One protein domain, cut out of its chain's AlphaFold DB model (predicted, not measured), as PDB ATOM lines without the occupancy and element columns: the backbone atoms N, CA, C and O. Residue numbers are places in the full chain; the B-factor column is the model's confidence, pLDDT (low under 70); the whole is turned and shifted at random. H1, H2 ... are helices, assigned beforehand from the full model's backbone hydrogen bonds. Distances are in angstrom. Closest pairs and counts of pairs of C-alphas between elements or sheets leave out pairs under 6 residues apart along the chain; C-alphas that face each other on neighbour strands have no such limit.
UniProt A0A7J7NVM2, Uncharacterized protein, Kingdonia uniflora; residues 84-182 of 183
ATOM      1  N   SER A  84     -28.079  -7.753 -21.681       60.19
ATOM      2  CA  SER A  84     -29.407  -7.308 -22.128       60.19
ATOM      3  C   SER A  84     -29.447  -5.810 -22.453       60.19
ATOM      4  O   SER A  84     -29.967  -5.412 -23.498       60.19
ATOM      5  N   GLN A  85     -28.840  -4.971 -21.614       62.44
ATOM      6  CA  GLN A  85     -28.752  -3.525 -21.832       62.44
ATOM      7  C   GLN A  85     -27.859  -3.175 -23.033       62.44
ATOM      8  O   GLN A  85     -28.175  -2.252 -23.786       62.44
ATOM      9  N   ARG A  86     -26.777  -3.928 -23.269       66.06
ATOM     10  CA  ARG A  86     -25.914  -3.764 -24.456       66.06
ATOM     11  C   ARG A  86     -26.652  -4.081 -25.750       66.06
ATOM     12  O   ARG A  86     -26.498  -3.355 -26.737       66.06
ATOM     13  N   ILE A  87     -27.454  -5.145 -25.756       69.25
ATOM     14  CA  ILE A  87     -28.286  -5.520 -26.904       69.25
ATOM     15  C   ILE A  87     -29.327  -4.428 -27.167       69.25
ATOM     16  O   ILE A  87     -29.407  -3.936 -28.292       69.25
ATOM     17  N   GLN A  88     -30.027  -3.954 -26.131       69.31
ATOM     18  CA  GLN A  88     -30.973  -2.837 -26.255       69.31
ATOM     19  C   GLN A  88     -30.314  -1.564 -26.795       69.31
ATOM     20  O   GLN A  88     -30.858  -0.919 -27.689       69.31
ATOM     21  N   TYR A  89     -29.132  -1.206 -26.292       72.25
ATOM     22  CA  TYR A  89     -28.389  -0.043 -26.771       72.25
ATOM     23  C   TYR A  89     -27.973  -0.190 -28.241       72.25
ATOM     24  O   TYR A  89     -28.131   0.739 -29.035       72.25
ATOM     25  N   THR A  90     -27.486  -1.373 -28.627       75.44
ATOM     26  CA  THR A  90     -27.101  -1.673 -30.015       75.44
ATOM     27  C   THR A  90     -28.305  -1.590 -30.955       75.44
ATOM     28  O   THR A  90     -28.177  -1.086 -32.066       75.44
ATOM     29  N   ILE A  91     -29.474  -2.056 -30.512       79.44
ATOM     30  CA  ILE A  91     -30.715  -1.969 -31.284       79.44
ATOM     31  C   ILE A  91     -31.121  -0.510 -31.447       79.44
ATOM     32  O   ILE A  91     -31.261  -0.062 -32.579       79.44
ATOM     33  N   LYS A  92     -31.217   0.257 -30.354       75.44
ATOM     34  CA  LYS A  92     -31.590   1.679 -30.408       75.44
ATOM     35  C   LYS A  92     -30.690   2.459 -31.365       75.44
ATOM     36  O   LYS A  92     -31.186   3.059 -32.305       75.44
ATOM     37  N   THR A  93     -29.376   2.354 -31.194       78.50
ATOM     38  CA  THR A  93     -28.404   3.098 -32.015       78.50
ATOM     39  C   THR A  93     -28.414   2.719 -33.494       78.50
ATOM     40  O   THR A  93     -28.190   3.579 -34.334       78.50
ATOM     41  N   LYS A  94     -28.663   1.451 -33.840       79.62
ATOM     42  CA  LYS A  94     -28.693   1.016 -35.247       79.62
ATOM     43  C   LYS A  94     -30.032   1.239 -35.934       79.62
ATOM     44  O   LYS A  94     -30.088   1.168 -37.156       79.62
ATOM     45  N   THR A  95     -31.095   1.454 -35.168       79.12
ATOM     46  CA  THR A  95     -32.463   1.503 -35.694       79.12
ATOM     47  C   THR A  95     -33.142   2.858 -35.551       79.12
ATOM     48  O   THR A  95     -34.271   3.013 -36.016       79.12
ATOM     49  N   GLU A  96     -32.475   3.831 -34.929       76.25
ATOM     50  CA  GLU A  96     -32.962   5.202 -34.750       76.25
ATOM     51  C   GLU A  96     -33.276   5.873 -36.094       76.25
ATOM     52  O   GLU A  96     -34.361   6.420 -36.271       76.25
ATOM     53  N   ASP A  97     -32.389   5.713 -37.078       80.38
ATOM     54  CA  ASP A  97     -32.497   6.374 -38.384       80.38
ATOM     55  C   ASP A  97     -33.315   5.585 -39.423       80.38
ATOM     56  O   ASP A  97     -33.347   5.956 -40.597       80.38
ATOM     57  N   ILE A  98     -33.959   4.476 -39.036       80.12
ATOM     58  CA  ILE A  98     -34.668   3.594 -39.975       80.12
ATOM     59  C   ILE A  98     -36.176   3.898 -39.950       80.12
ATOM     60  O   ILE A  98     -36.855   3.482 -39.001       80.12
ATOM     61  N   PRO A  99     -36.731   4.564 -40.987       82.38
ATOM     62  CA  PRO A  99     -38.159   4.882 -41.061       82.38
ATOM     63  C   PRO A  99     -39.020   3.703 -41.536       82.38
ATOM     64  O   PRO A  99     -40.203   3.625 -41.204       82.38
ATOM     65  N   ASP A 100     -38.438   2.795 -42.316       85.81
ATOM     66  CA  ASP A 100     -39.113   1.662 -42.947       85.81
ATOM     67  C   ASP A 100     -39.156   0.430 -42.024       85.81
ATOM     68  O   ASP A 100     -38.142   0.035 -41.441       85.81
ATOM     69  N   ALA A 101     -40.327  -0.195 -41.895       82.81
ATOM     70  CA  ALA A 101     -40.522  -1.354 -41.028       82.81
ATOM     71  C   ALA A 101     -39.778  -2.596 -41.541       82.81
ATOM     72  O   ALA A 101     -39.237  -3.362 -40.740       82.81
ATOM     73  N   ARG A 102     -39.678  -2.781 -42.863       84.31
ATOM     74  CA  ARG A 102     -38.980  -3.934 -43.449       84.31
ATOM     75  C   ARG A 102     -37.489  -3.897 -43.148       84.31
ATOM     76  O   ARG A 102     -36.917  -4.864 -42.639       84.31
ATOM     77  N   THR A 103     -36.870  -2.752 -43.413       86.00
ATOM     78  CA  THR A 103     -35.453  -2.517 -43.118       86.00
ATOM     79  C   THR A 103     -35.169  -2.637 -41.613       86.00
ATOM     80  O   THR A 103     -34.140  -3.184 -41.207       86.00
ATOM     81  N   TYR A 104     -36.108  -2.214 -40.760       84.12
ATOM     82  CA  TYR A 104     -36.011  -2.394 -39.310       84.12
ATOM     83  C   TYR A 104     -35.968  -3.876 -38.898       84.12
ATOM     84  O   TYR A 104     -35.071  -4.283 -38.160       84.12
ATOM     85  N   LEU A 105     -36.871  -4.714 -39.416       83.44
ATOM     86  CA  LEU A 105     -36.873  -6.146 -39.092       83.44
ATOM     87  C   LEU A 105     -35.614  -6.866 -39.602       83.44
ATOM     88  O   LEU A 105     -35.054  -7.700 -38.889       83.44
ATOM     89  N   LEU A 106     -35.114  -6.507 -40.790       86.25
ATOM     90  CA  LEU A 106     -33.866  -7.065 -41.331       86.25
ATOM     91  C   LEU A 106     -32.650  -6.715 -40.466       86.25
ATOM     92  O   LEU A 106     -31.828  -7.579 -40.163       86.25
ATOM     93  N   THR A 107     -32.546  -5.464 -40.016       84.00
ATOM     94  CA  THR A 107     -31.438  -5.047 -39.143       84.00
ATOM     95  C   THR A 107     -31.501  -5.710 -37.768       84.00
ATOM     96  O   THR A 107     -30.458  -6.090 -37.232       84.00
ATOM     97  N   LEU A 108     -32.698  -5.937 -37.215       82.25
ATOM     98  CA  LEU A 108     -32.864  -6.736 -35.999       82.25
ATOM     99  C   LEU A 108     -32.389  -8.180 -36.191       82.25
ATOM    100  O   LEU A 108     -31.643  -8.683 -35.346       82.25
ATOM    101  N   LYS A 109     -32.763  -8.813 -37.308       82.00
ATOM    102  CA  LYS A 109     -32.302 -10.159 -37.671       82.00
ATOM    103  C   LYS A 109     -30.779 -10.227 -37.725       82.00
ATOM    104  O   LYS A 109     -30.165 -11.090 -37.098       82.00
ATOM    105  N   GLU A 110     -30.137  -9.268 -38.385       82.62
ATOM    106  CA  GLU A 110     -28.676  -9.214 -38.419       82.62
ATOM    107  C   GLU A 110     -28.046  -9.071 -37.029       82.62
ATOM    108  O   GLU A 110     -27.003  -9.672 -36.763       82.62
ATOM    109  N   ILE A 111     -28.633  -8.254 -36.148       80.50
ATOM    110  CA  ILE A 111     -28.131  -8.073 -34.780       80.50
ATOM    111  C   ILE A 111     -28.229  -9.390 -34.003       80.50
ATOM    112  O   ILE A 111     -27.277  -9.727 -33.302       80.50
ATOM    113  N   ARG A 112     -29.321 -10.148 -34.151       77.44
ATOM    114  CA  ARG A 112     -29.497 -11.455 -33.499       77.44
ATOM    115  C   ARG A 112     -28.499 -12.490 -33.998       77.44
ATOM    116  O   ARG A 112     -27.780 -13.063 -33.181       77.44
ATOM    117  N   VAL A 113     -28.350 -12.627 -35.318       80.31
ATOM    118  CA  VAL A 113     -27.374 -13.547 -35.929       80.31
ATOM    119  C   VAL A 113     -25.948 -13.211 -35.480       80.31
ATOM    120  O   VAL A 113     -25.208 -14.097 -35.058       80.31
ATOM    121  N   LYS A 114     -25.572 -11.923 -35.463       80.69
ATOM    122  CA  LYS A 114     -24.255 -11.466 -34.969       80.69
ATOM    123  C   LYS A 114     -24.025 -11.778 -33.485       80.69
ATOM    124  O   LYS A 114     -22.878 -11.807 -33.047       80.69
ATOM    125  N   ARG A 115     -25.092 -11.976 -32.708       73.88
ATOM    126  CA  ARG A 115     -25.050 -12.331 -31.282       73.88
ATOM    127  C   ARG A 115     -25.202 -13.834 -31.032       73.88
ATOM    128  O   ARG A 115     -25.145 -14.235 -29.877       73.88
ATOM    129  N   GLY A 116     -25.372 -14.645 -32.079       74.31
ATOM    130  CA  GLY A 116     -25.615 -16.084 -31.953       74.31
ATOM    131  C   GLY A 116     -27.007 -16.426 -31.418       74.31
ATOM    132  O   GLY A 116     -27.209 -17.530 -30.931       74.31
ATOM    133  N   LEU A 117     -27.954 -15.484 -31.484       70.69
ATOM    134  CA  LEU A 117     -29.360 -15.732 -31.182       70.69
ATOM    135  C   LEU A 117     -30.013 -16.238 -32.470       70.69
ATOM    136  O   LEU A 117     -30.377 -15.441 -33.335       70.69
ATOM    137  N   THR A 118     -30.059 -17.555 -32.636       63.62
ATOM    138  CA  THR A 118     -30.740 -18.206 -33.760       63.62
ATOM    139  C   THR A 118     -32.208 -18.422 -33.438       63.62
ATOM    140  O   THR A 118     -32.558 -18.727 -32.301       63.62
ATOM    141  N   ASP A 119     -33.051 -18.255 -34.448       66.56
ATOM    142  CA  ASP A 119     -34.488 -18.458 -34.335       66.56
ATOM    143  C   ASP A 119     -34.815 -19.929 -34.630       66.56
ATOM    144  O   ASP A 119     -34.683 -20.379 -35.765       66.56
ATOM    145  N   GLU A 120     -35.149 -20.704 -33.597       61.44
ATOM    146  CA  GLU A 120     -35.401 -22.152 -33.713       61.44
ATOM    147  C   GLU A 120     -36.800 -22.471 -34.264       61.44
ATOM    148  O   GLU A 120     -37.030 -23.567 -34.772       61.44
ATOM    149  N   LEU A 121     -37.725 -21.512 -34.177       65.56
ATOM    150  CA  LEU A 121     -39.144 -21.682 -34.506       65.56
ATOM    151  C   LEU A 121     -39.549 -20.991 -35.823       65.56
ATOM    152  O   LEU A 121     -40.733 -20.927 -36.144       65.56
ATOM    153  N   ASP A 122     -38.581 -20.476 -36.593       74.69
ATOM    154  CA  ASP A 122     -38.814 -19.721 -37.838       74.69
ATOM    155  C   ASP A 122     -39.803 -18.539 -37.679       74.69
ATOM    156  O   ASP A 122     -40.435 -18.093 -38.646       74.69
ATOM    157  N   VAL A 123     -39.918 -17.981 -36.468       70.75
ATOM    158  CA  VAL A 123     -40.843 -16.883 -36.136       70.75
ATOM    159  C   VAL A 123     -40.530 -15.641 -36.970       70.75
ATOM    160  O   VAL A 123     -41.431 -14.958 -37.450       70.75
ATOM    161  N   GLU A 124     -39.254 -15.368 -37.226       72.94
ATOM    162  CA  GLU A 124     -38.774 -14.311 -38.112       72.94
ATOM    163  C   GLU A 124     -39.333 -14.441 -39.529       72.94
ATOM    164  O   GLU A 124     -39.683 -13.432 -40.144       72.94
ATOM    165  N   THR A 125     -39.435 -15.665 -40.045       81.25
ATOM    166  CA  THR A 125     -40.014 -15.925 -41.367       81.25
ATOM    167  C   THR A 125     -41.513 -15.634 -41.338       81.25
ATOM    168  O   THR A 125     -42.009 -14.900 -42.191       81.25
ATOM    169  N   MET A 126     -42.219 -16.079 -40.291       78.56
ATOM    170  CA  MET A 126     -43.647 -15.778 -40.115       78.56
ATOM    171  C   MET A 126     -43.918 -14.273 -39.948       78.56
ATOM    172  O   MET A 126     -44.915 -13.761 -40.460       78.56
ATOM    173  N   MET A 127     -43.026 -13.542 -39.272       79.69
ATOM    174  CA  MET A 127     -43.114 -12.087 -39.116       79.69
ATOM    175  C   MET A 127     -42.890 -11.348 -40.439       79.69
ATOM    176  O   MET A 127     -43.580 -10.363 -40.710       79.69
ATOM    177  N   MET A 128     -41.961 -11.817 -41.276       83.94
ATOM    178  CA  MET A 128     -41.751 -11.261 -42.615       83.94
ATOM    179  C   MET A 128     -42.950 -11.519 -43.531       83.94
ATOM    180  O   MET A 128     -43.391 -10.602 -44.226       83.94
ATOM    181  N   ASP A 129     -43.535 -12.714 -43.470       85.06
ATOM    182  CA  ASP A 129     -44.746 -13.048 -44.224       85.06
ATOM    183  C   ASP A 129     -45.945 -12.192 -43.783       85.06
ATOM    184  O   ASP A 129     -46.747 -11.744 -44.609       85.06
ATOM    185  N   ALA A 130     -46.078 -11.936 -42.478       85.25
ATOM    186  CA  ALA A 130     -47.092 -11.034 -41.935       85.25
ATOM    187  C   ALA A 130     -46.890  -9.591 -42.417       85.25
ATOM    188  O   ALA A 130     -47.854  -8.946 -42.839       85.25
ATOM    189  N   LEU A 131     -45.646  -9.100 -42.423       86.50
ATOM    190  CA  LEU A 131     -45.323  -7.786 -42.978       86.50
ATOM    191  C   LEU A 131     -45.708  -7.706 -44.463       86.50
ATOM    192  O   LEU A 131     -46.351  -6.742 -44.872       86.50
ATOM    193  N   GLU A 132     -45.394  -8.731 -45.259       87.44
ATOM    194  CA  GLU A 132     -45.720  -8.754 -46.688       87.44
ATOM    195  C   GLU A 132     -47.238  -8.720 -46.942       87.44
ATOM    196  O   GLU A 132     -47.700  -8.061 -47.878       87.44
ATOM    197  N   LYS A 133     -48.043  -9.382 -46.100       87.56
ATOM    198  CA  LYS A 133     -49.513  -9.291 -46.166       87.56
ATOM    199  C   LYS A 133     -50.000  -7.866 -45.915       87.56
ATOM    200  O   LYS A 133     -50.800  -7.356 -46.698       87.56
ATOM    201  N   VAL A 134     -49.480  -7.207 -44.880       85.69
ATOM    202  CA  VAL A 134     -49.846  -5.821 -44.549       85.69
ATOM    203  C   VAL A 134     -49.414  -4.857 -45.660       85.69
ATOM    204  O   VAL A 134     -50.190  -3.989 -46.061       85.69
ATOM    205  N   GLU A 135     -48.219  -5.025 -46.230       85.38
ATOM    206  CA  GLU A 135     -47.749  -4.214 -47.364       85.38
ATOM    207  C   GLU A 135     -48.607  -4.418 -48.623       85.38
ATOM    208  O   GLU A 135     -48.901  -3.449 -49.332       85.38
ATOM    209  N   LYS A 136     -49.076  -5.646 -48.883       87.31
ATOM    210  CA  LYS A 136     -50.011  -5.945 -49.984       87.31
ATOM    211  C   LYS A 136     -51.364  -5.262 -49.797       87.31
ATOM    212  O   LYS A 136     -51.901  -4.718 -50.764       87.31
ATOM    213  N   GLU A 137     -51.900  -5.252 -48.578       85.44
ATOM    214  CA  GLU A 137     -53.155  -4.559 -48.259       85.44
ATOM    215  C   GLU A 137     -53.021  -3.036 -48.384       85.44
ATOM    216  O   GLU A 137     -53.910  -2.368 -48.918       85.44
ATOM    217  N   LEU A 138     -51.890  -2.484 -47.943       81.81
ATOM    218  CA  LEU A 138     -51.627  -1.046 -47.982       81.81
ATOM    219  C   LEU A 138     -51.181  -0.546 -49.365       81.81
ATOM    220  O   LEU A 138     -51.281   0.653 -49.628       81.81
ATOM    221  N   LYS A 139     -50.697  -1.436 -50.246       84.56
ATOM    222  CA  LYS A 139     -50.072  -1.121 -51.550       84.56
ATOM    223  C   LYS A 139     -48.905  -0.126 -51.458       84.56
ATOM    224  O   LYS A 139     -48.537   0.498 -52.452       84.56
ATOM    225  N   LYS A 140     -48.336   0.039 -50.266       82.88
ATOM    226  CA  LYS A 140     -47.199   0.912 -49.968       82.88
ATOM    227  C   LYS A 140     -46.314   0.245 -48.910       82.88
ATOM    228  O   LYS A 140     -46.847  -0.522 -48.104       82.88
ATOM    229  N   PRO A 141     -45.004   0.548 -48.887       82.56
ATOM    230  CA  PRO A 141     -44.125   0.080 -47.822       82.56
ATOM    231  C   PRO A 141     -44.611   0.607 -46.471       82.56
ATOM    232  O   PRO A 141     -45.073   1.752 -46.364       82.56
ATOM    233  N   LEU A 142     -44.542  -0.244 -45.451       85.38
ATOM    234  CA  LEU A 142     -45.014   0.111 -44.121       85.38
ATOM    235  C   LEU A 142     -43.976   0.984 -43.408       85.38
ATOM    236  O   LEU A 142     -42.890   0.533 -43.057       85.38
ATOM    237  N   LEU A 143     -44.336   2.238 -43.135       85.12
ATOM    238  CA  LEU A 143     -43.506   3.132 -42.332       85.12
ATOM    239  C   LEU A 143     -43.782   2.931 -40.842       85.12
ATOM    240  O   LEU A 143     -44.933   2.812 -40.421       85.12
ATOM    241  N   ARG A 144     -42.739   3.003 -40.011       78.88
ATOM    242  CA  ARG A 144     -42.863   2.898 -38.544       78.88
ATOM    243  C   ARG A 144     -43.674   4.039 -37.924       78.88
ATOM    244  O   ARG A 144     -44.229   3.881 -36.843       78.88
ATOM    245  N   SER A 145     -43.780   5.176 -38.612       78.00
ATOM    246  CA  SER A 145     -44.637   6.298 -38.215       78.00
ATOM    247  C   SER A 145     -46.131   6.055 -38.474       78.00
ATOM    248  O   SER A 145     -46.978   6.759 -37.913       78.00
ATOM    249  N   ASP A 146     -46.482   5.084 -39.323       78.94
ATOM    250  CA  ASP A 146     -47.858   4.857 -39.762       78.94
ATOM    251  C   ASP A 146     -48.644   4.054 -38.719       78.94
ATOM    252  O   ASP A 146     -48.719   2.826 -38.763       78.94
ATOM    253  N   LYS A 147     -49.328   4.763 -37.811       81.00
ATOM    254  CA  LYS A 147     -50.135   4.157 -36.731       81.00
ATOM    255  C   LYS A 147     -51.121   3.085 -37.215       81.00
ATOM    256  O   LYS A 147     -51.280   2.063 -36.560       81.00
ATOM    257  N   LYS A 148     -51.790   3.311 -38.354       79.75
ATOM    258  CA  LYS A 148     -52.785   2.369 -38.903       79.75
ATOM    259  C   LYS A 148     -52.144   1.079 -39.415       79.75
ATOM    260  O   LYS A 148     -52.685   0.009 -39.182       79.75
ATOM    261  N   GLY A 149     -51.009   1.189 -40.103       79.25
ATOM    262  CA  GLY A 149     -50.314   0.023 -40.639       79.25
ATOM    263  C   GLY A 149     -49.603  -0.774 -39.545       79.25
ATOM    264  O   GLY A 149     -49.678  -1.997 -39.540       79.25
ATOM    265  N   MET A 150     -49.019  -0.088 -38.556       79.94
ATOM    266  CA  MET A 150     -48.430  -0.744 -37.385       79.94
ATOM    267  C   MET A 150     -49.485  -1.482 -36.554       79.94
ATOM    268  O   MET A 150     -49.211  -2.583 -36.098       79.94
ATOM    269  N   ALA A 151     -50.704  -0.942 -36.427       79.94
ATOM    270  CA  ALA A 151     -51.804  -1.630 -35.747       79.94
ATOM    271  C   ALA A 151     -52.225  -2.940 -36.447       79.94
ATOM    272  O   ALA A 151     -52.516  -3.934 -35.779       79.94
ATOM    273  N   LEU A 152     -52.243  -2.961 -37.786       82.75
ATOM    274  CA  LEU A 152     -52.517  -4.180 -38.561       82.75
ATOM    275  C   LEU A 152     -51.401  -5.212 -38.382       82.75
ATOM    276  O   LEU A 152     -51.678  -6.385 -38.150       82.75
ATOM    277  N   LEU A 153     -50.148  -4.759 -38.415       82.62
ATOM    278  CA  LEU A 153     -48.987  -5.613 -38.196       82.62
ATOM    279  C   LEU A 153     -48.979  -6.225 -36.789       82.62
ATOM    280  O   LEU A 153     -48.786  -7.430 -36.657       82.62
ATOM    281  N   THR A 154     -49.272  -5.443 -35.745       80.06
ATOM    282  CA  THR A 154     -49.414  -5.985 -34.383       80.06
ATOM    283  C   THR A 154     -50.548  -7.003 -34.286       80.06
ATOM    284  O   THR A 154     -50.384  -8.025 -33.632       80.06
ATOM    285  N   ALA A 155     -51.664  -6.785 -34.989       83.00
ATOM    286  CA  ALA A 155     -52.769  -7.740 -34.997       83.00
ATOM    287  C   ALA A 155     -52.409  -9.062 -35.702       83.00
ATOM    288  O   ALA A 155     -52.878 -10.121 -35.286       83.00
ATOM    289  N   GLU A 156     -51.585  -9.028 -36.752       81.06
ATOM    290  CA  GLU A 156     -51.044 -10.243 -37.376       81.06
ATOM    291  C   GLU A 156     -50.038 -10.950 -36.457       81.06
ATOM    292  O   GLU A 156     -50.090 -12.173 -36.323       81.06
ATOM    293  N   PHE A 157     -49.182 -10.203 -35.756       79.25
ATOM    294  CA  PHE A 157     -48.257 -10.773 -34.771       79.25
ATOM    295  C   PHE A 157     -48.987 -11.435 -33.599       79.25
ATOM    296  O   PHE A 157     -48.617 -12.532 -33.190       79.25
ATOM    297  N   ASP A 158     -50.083 -10.847 -33.122       77.50
ATOM    298  CA  ASP A 158     -50.909 -11.451 -32.076       77.50
ATOM    299  C   ASP A 158     -51.539 -12.780 -32.521       77.50
ATOM    300  O   ASP A 158     -51.740 -13.674 -31.696       77.50
ATOM    301  N   LYS A 159     -51.842 -12.954 -33.815       77.94
ATOM    302  CA  LYS A 159     -52.335 -14.237 -34.352       77.94
ATOM    303  C   LYS A 159     -51.241 -15.301 -34.384       77.94
ATOM    304  O   LYS A 159     -51.545 -16.465 -34.131       77.94
ATOM    305  N   ILE A 160     -50.004 -14.911 -34.700       71.75
ATOM    306  CA  ILE A 160     -48.841 -15.809 -34.677       71.75
ATOM    307  C   ILE A 160     -48.590 -16.266 -33.235       71.75
ATOM    308  O   ILE A 160     -48.620 -17.463 -32.972       71.75
ATOM    309  N   ASN A 161     -48.518 -15.327 -32.287       67.94
ATOM    310  CA  ASN A 161     -48.293 -15.628 -30.870       67.94
ATOM    311  C   ASN A 161     -49.397 -16.516 -30.275       67.94
ATOM    312  O   ASN A 161     -49.110 -17.483 -29.580       67.94
ATOM    313  N   LYS A 162     -50.673 -16.245 -30.590       68.38
ATOM    314  CA  LYS A 162     -51.790 -17.092 -30.134       68.38
ATOM    315  C   LYS A 162     -51.714 -18.517 -30.666       68.38
ATOM    316  O   LYS A 162     -52.267 -19.407 -30.041       68.38
ATOM    317  N   LYS A 163     -51.090 -18.746 -31.823       60.09
ATOM    318  CA  LYS A 163     -50.884 -20.095 -32.361       60.09
ATOM    319  C   LYS A 163     -49.773 -20.840 -31.607       60.09
ATOM    320  O   LYS A 163     -49.837 -22.065 -31.525       60.09
ATOM    321  N   GLU A 164     -48.804 -20.111 -31.060       56.69
ATOM    322  CA  GLU A 164     -47.669 -20.639 -30.288       56.69
ATOM    323  C   GLU A 164     -48.010 -20.880 -28.813       56.69
ATOM    324  O   GLU A 164     -47.596 -21.890 -28.257       56.69
ATOM    325  N   GLU A 165     -48.884 -20.066 -28.215       51.25
ATOM    326  CA  GLU A 165     -49.335 -20.238 -26.822       51.25
ATOM    327  C   GLU A 165     -50.051 -21.595 -26.594       51.25
ATOM    328  O   GLU A 165     -50.035 -22.142 -25.496       51.25
ATOM    329  N   PHE A 166     -50.609 -22.206 -27.651       44.34
ATOM    330  CA  PHE A 166     -51.148 -23.577 -27.615       44.34
ATOM    331  C   PHE A 166     -50.086 -24.687 -27.770       44.34
ATOM    332  O   PHE A 166     -50.420 -25.867 -27.646       44.34
ATOM    333  N   GLN A 167     -48.825 -24.352 -28.054       47.91
ATOM    334  CA  GLN A 167     -47.683 -25.279 -28.056       47.91
ATOM    335  C   GLN A 167     -46.832 -25.179 -26.774       47.91
ATOM    336  O   GLN A 167     -46.129 -26.136 -26.439       47.91
ATOM    337  N   ASP A 168     -46.958 -24.080 -26.023       41.75
ATOM    338  CA  ASP A 168     -46.144 -23.766 -24.840       41.75
ATOM    339  C   ASP A 168     -46.532 -24.507 -23.546       41.75
ATOM    340  O   ASP A 168     -45.757 -24.497 -22.592       41.75
ATOM    341  N   GLU A 169     -47.632 -25.274 -23.498       37.75
ATOM    342  CA  GLU A 169     -47.892 -26.183 -22.356       37.75
ATOM    343  C   GLU A 169     -46.819 -27.289 -22.199       37.75
ATOM    344  O   GLU A 169     -46.874 -28.085 -21.258       37.75
ATOM    345  N   LYS A 170     -45.815 -27.354 -23.089       36.59
ATOM    346  CA  LYS A 170     -44.724 -28.337 -23.040       36.59
ATOM    347  C   LYS A 170     -43.304 -27.800 -22.847       36.59
ATOM    348  O   LYS A 170     -42.416 -28.641 -22.714       36.59
ATOM    349  N   MET A 171     -43.044 -26.493 -22.783       32.12
ATOM    350  CA  MET A 171     -41.658 -26.002 -22.671       32.12
ATOM    351  C   MET A 171     -41.475 -25.037 -21.494       32.12
ATOM    352  O   MET A 171     -41.968 -23.916 -21.485       32.12
ATOM    353  N   ALA A 172     -40.745 -25.513 -20.484       38.12
ATOM    354  CA  ALA A 172     -40.322 -24.755 -19.313       38.12
ATOM    355  C   ALA A 172     -39.141 -23.819 -19.627       38.12
ATOM    356  O   ALA A 172     -38.236 -24.191 -20.370       38.12
ATOM    357  N   ASP A 173     -39.146 -22.645 -18.985       42.81
ATOM    358  CA  ASP A 173     -38.016 -21.743 -18.719       42.81
ATOM    359  C   ASP A 173     -36.904 -21.689 -19.782       42.81
ATOM    360  O   ASP A 173     -35.814 -22.240 -19.605       42.81
ATOM    361  N   VAL A 174     -37.106 -20.901 -20.840       33.72
ATOM    362  CA  VAL A 174     -35.991 -20.426 -21.669       33.72
ATOM    363  C   VAL A 174     -35.976 -18.907 -21.652       33.72
ATOM    364  O   VAL A 174     -36.973 -18.247 -21.909       33.72
ATOM    365  N   LYS A 175     -34.815 -18.355 -21.296       43.88
ATOM    366  CA  LYS A 175     -34.485 -16.927 -21.230       43.88
ATOM    367  C   LYS A 175     -34.744 -16.237 -22.579       43.88
ATOM    368  O   LYS A 175     -33.801 -16.002 -23.332       43.88
ATOM    369  N   SER A 176     -35.987 -15.894 -22.895       38.00
ATOM    370  CA  SER A 176     -36.317 -15.163 -24.111       38.00
ATOM    371  C   SER A 176     -36.162 -13.661 -23.864       38.00
ATOM    372  O   SER A 176     -36.816 -13.034 -23.030       38.00
ATOM    373  N   LEU A 177     -35.242 -13.046 -24.606       47.25
ATOM    374  CA  LEU A 177     -35.309 -11.620 -24.912       47.25
ATOM    375  C   LEU A 177     -36.513 -11.428 -25.843       47.25
ATOM    376  O   LEU A 177     -36.358 -11.353 -27.059       47.25
ATOM    377  N   ASP A 178     -37.705 -11.411 -25.250       46.97
ATOM    378  CA  ASP A 178     -38.977 -11.282 -25.951       46.97
ATOM    379  C   ASP A 178     -38.966 -10.095 -26.918       46.97
ATOM    380  O   ASP A 178     -38.683  -8.952 -26.547       46.97
ATOM    381  N   LEU A 179     -39.358 -10.368 -28.161       46.53
ATOM    382  CA  LEU A 179     -39.518  -9.398 -29.252       46.53
ATOM    383  C   LEU A 179     -40.498  -8.273 -28.908       46.53
ATOM    384  O   LEU A 179     -40.380  -7.164 -29.423       46.53
ATOM    385  N   ARG A 180     -41.397  -8.542 -27.955       44.12
ATOM    386  CA  ARG A 180     -42.338  -7.588 -27.358       44.12
ATOM    387  C   ARG A 180     -41.655  -6.417 -26.649       44.12
ATOM    388  O   ARG A 180     -42.233  -5.343 -26.579       44.12
ATOM    389  N   ASN A 181     -40.418  -6.583 -26.180       40.56
ATOM    390  CA  ASN A 181     -39.652  -5.491 -25.568       40.56
ATOM    391  C   ASN A 181     -38.986  -4.559 -26.598       40.56
ATOM    392  O   ASN A 181     -38.273  -3.631 -26.203       40.56
ATOM    393  N   PHE A 182     -39.164  -4.816 -27.899       43.53
ATOM    394  CA  PHE A 182     -38.465  -4.124 -28.986       43.53
ATOM    395  C   PHE A 182     -39.388  -3.482 -30.034       43.53
ATOM    396  O   PHE A 182     -38.870  -2.912 -30.999       43.53
TER     397      PHE A 182
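This is residues 84 to 182 of the 183 residues of an uncharacterized protein of Kingdonia uniflora (UniProt A0A7J7NVM2). Four helices, H1 to H4, run back and forth in three successive helical hairpins, and seen end on they make an open C, with H1 and H4 as its two tips and H2 and H3 as its back. Tiny H5 sits in the mouth between H1 and H4 without touching any helix, at the end of a long loop from H4 whose residues 165 to 175 stick out free. The printed part has 99 residues with five named helices, in the order H1, H2, H3, H4, H5, and no named strand; its class is all helix. It is compact, with a radius of gyration of the C-alphas of 14.3 A and spans of 40 by 32 by 18 A.

H1 takes residues 84 to 95, 16.5 A from first to last C-alpha, and begins at C-alpha 84 (-29.407, -7.308, -22.128). H2, residues 101 to 114, is 20.1 A long. H3 follows with residues 123 to 138, over 22.5 A. H4, residues 147 to 164, is the longest helix at 25.7 A, from C-alpha 147 at (-50.135, 4.157, -36.731). H5 has residues 179 to 182, 5.4 A long, and ends at C-alpha 182 (-38.465, -4.124, -28.986).

H1 touches H2 with residues 91 to 95 alone; their closest C-alphas, those of Thr 95 and Tyr 104, are 6.4 A apart. This hairpin runs opposite ways at a steep tilt of 41 degrees. H2 and H3 form a hairpin at a shallow tilt of 11 degrees, opposite ways. H3 touches H2 with residues 124 to 131 alone, and the closest C-alphas, those of Arg 102 and Leu 131, are 7.4 A apart. H3 and H4 touch with 10 pairs of C-alphas within 8 A, the closest being those of Ala 130 and Glu 156 at 6.1 A. They form a hairpin, opposite ways at 37 degrees, only just a steep tilt. The helix packing is mostly crossed, with helices at more than a shallow tilt, but only just: 1 of the 3 touching pairs is at a shallow tilt. H1 and H4 are apart. H5 touches no helix; it is only just apart from H1, with their closest C-alphas 8.1 A from each other. In H1, H2, H3 and H4 every O i to N i+4 pair is within hydrogen-bond range, while H5 is too short for such a pair.

The two C-alphas farthest apart, those of Lys 139 and Ala 172, are 41.1 A from each other. Without residues 165 to 175 the body spans 35 by 32 by 17 A. The printed part has no cut. The link from H1 to H2 is tight, those from H2 to H3 and H3 to H4 are short, and that from H4 to H5, 14 residues, is long. The mean pLDDT of the printed part is 71.6; residues 84 to 88, 118 to 121 and 161 to 182 are under 70.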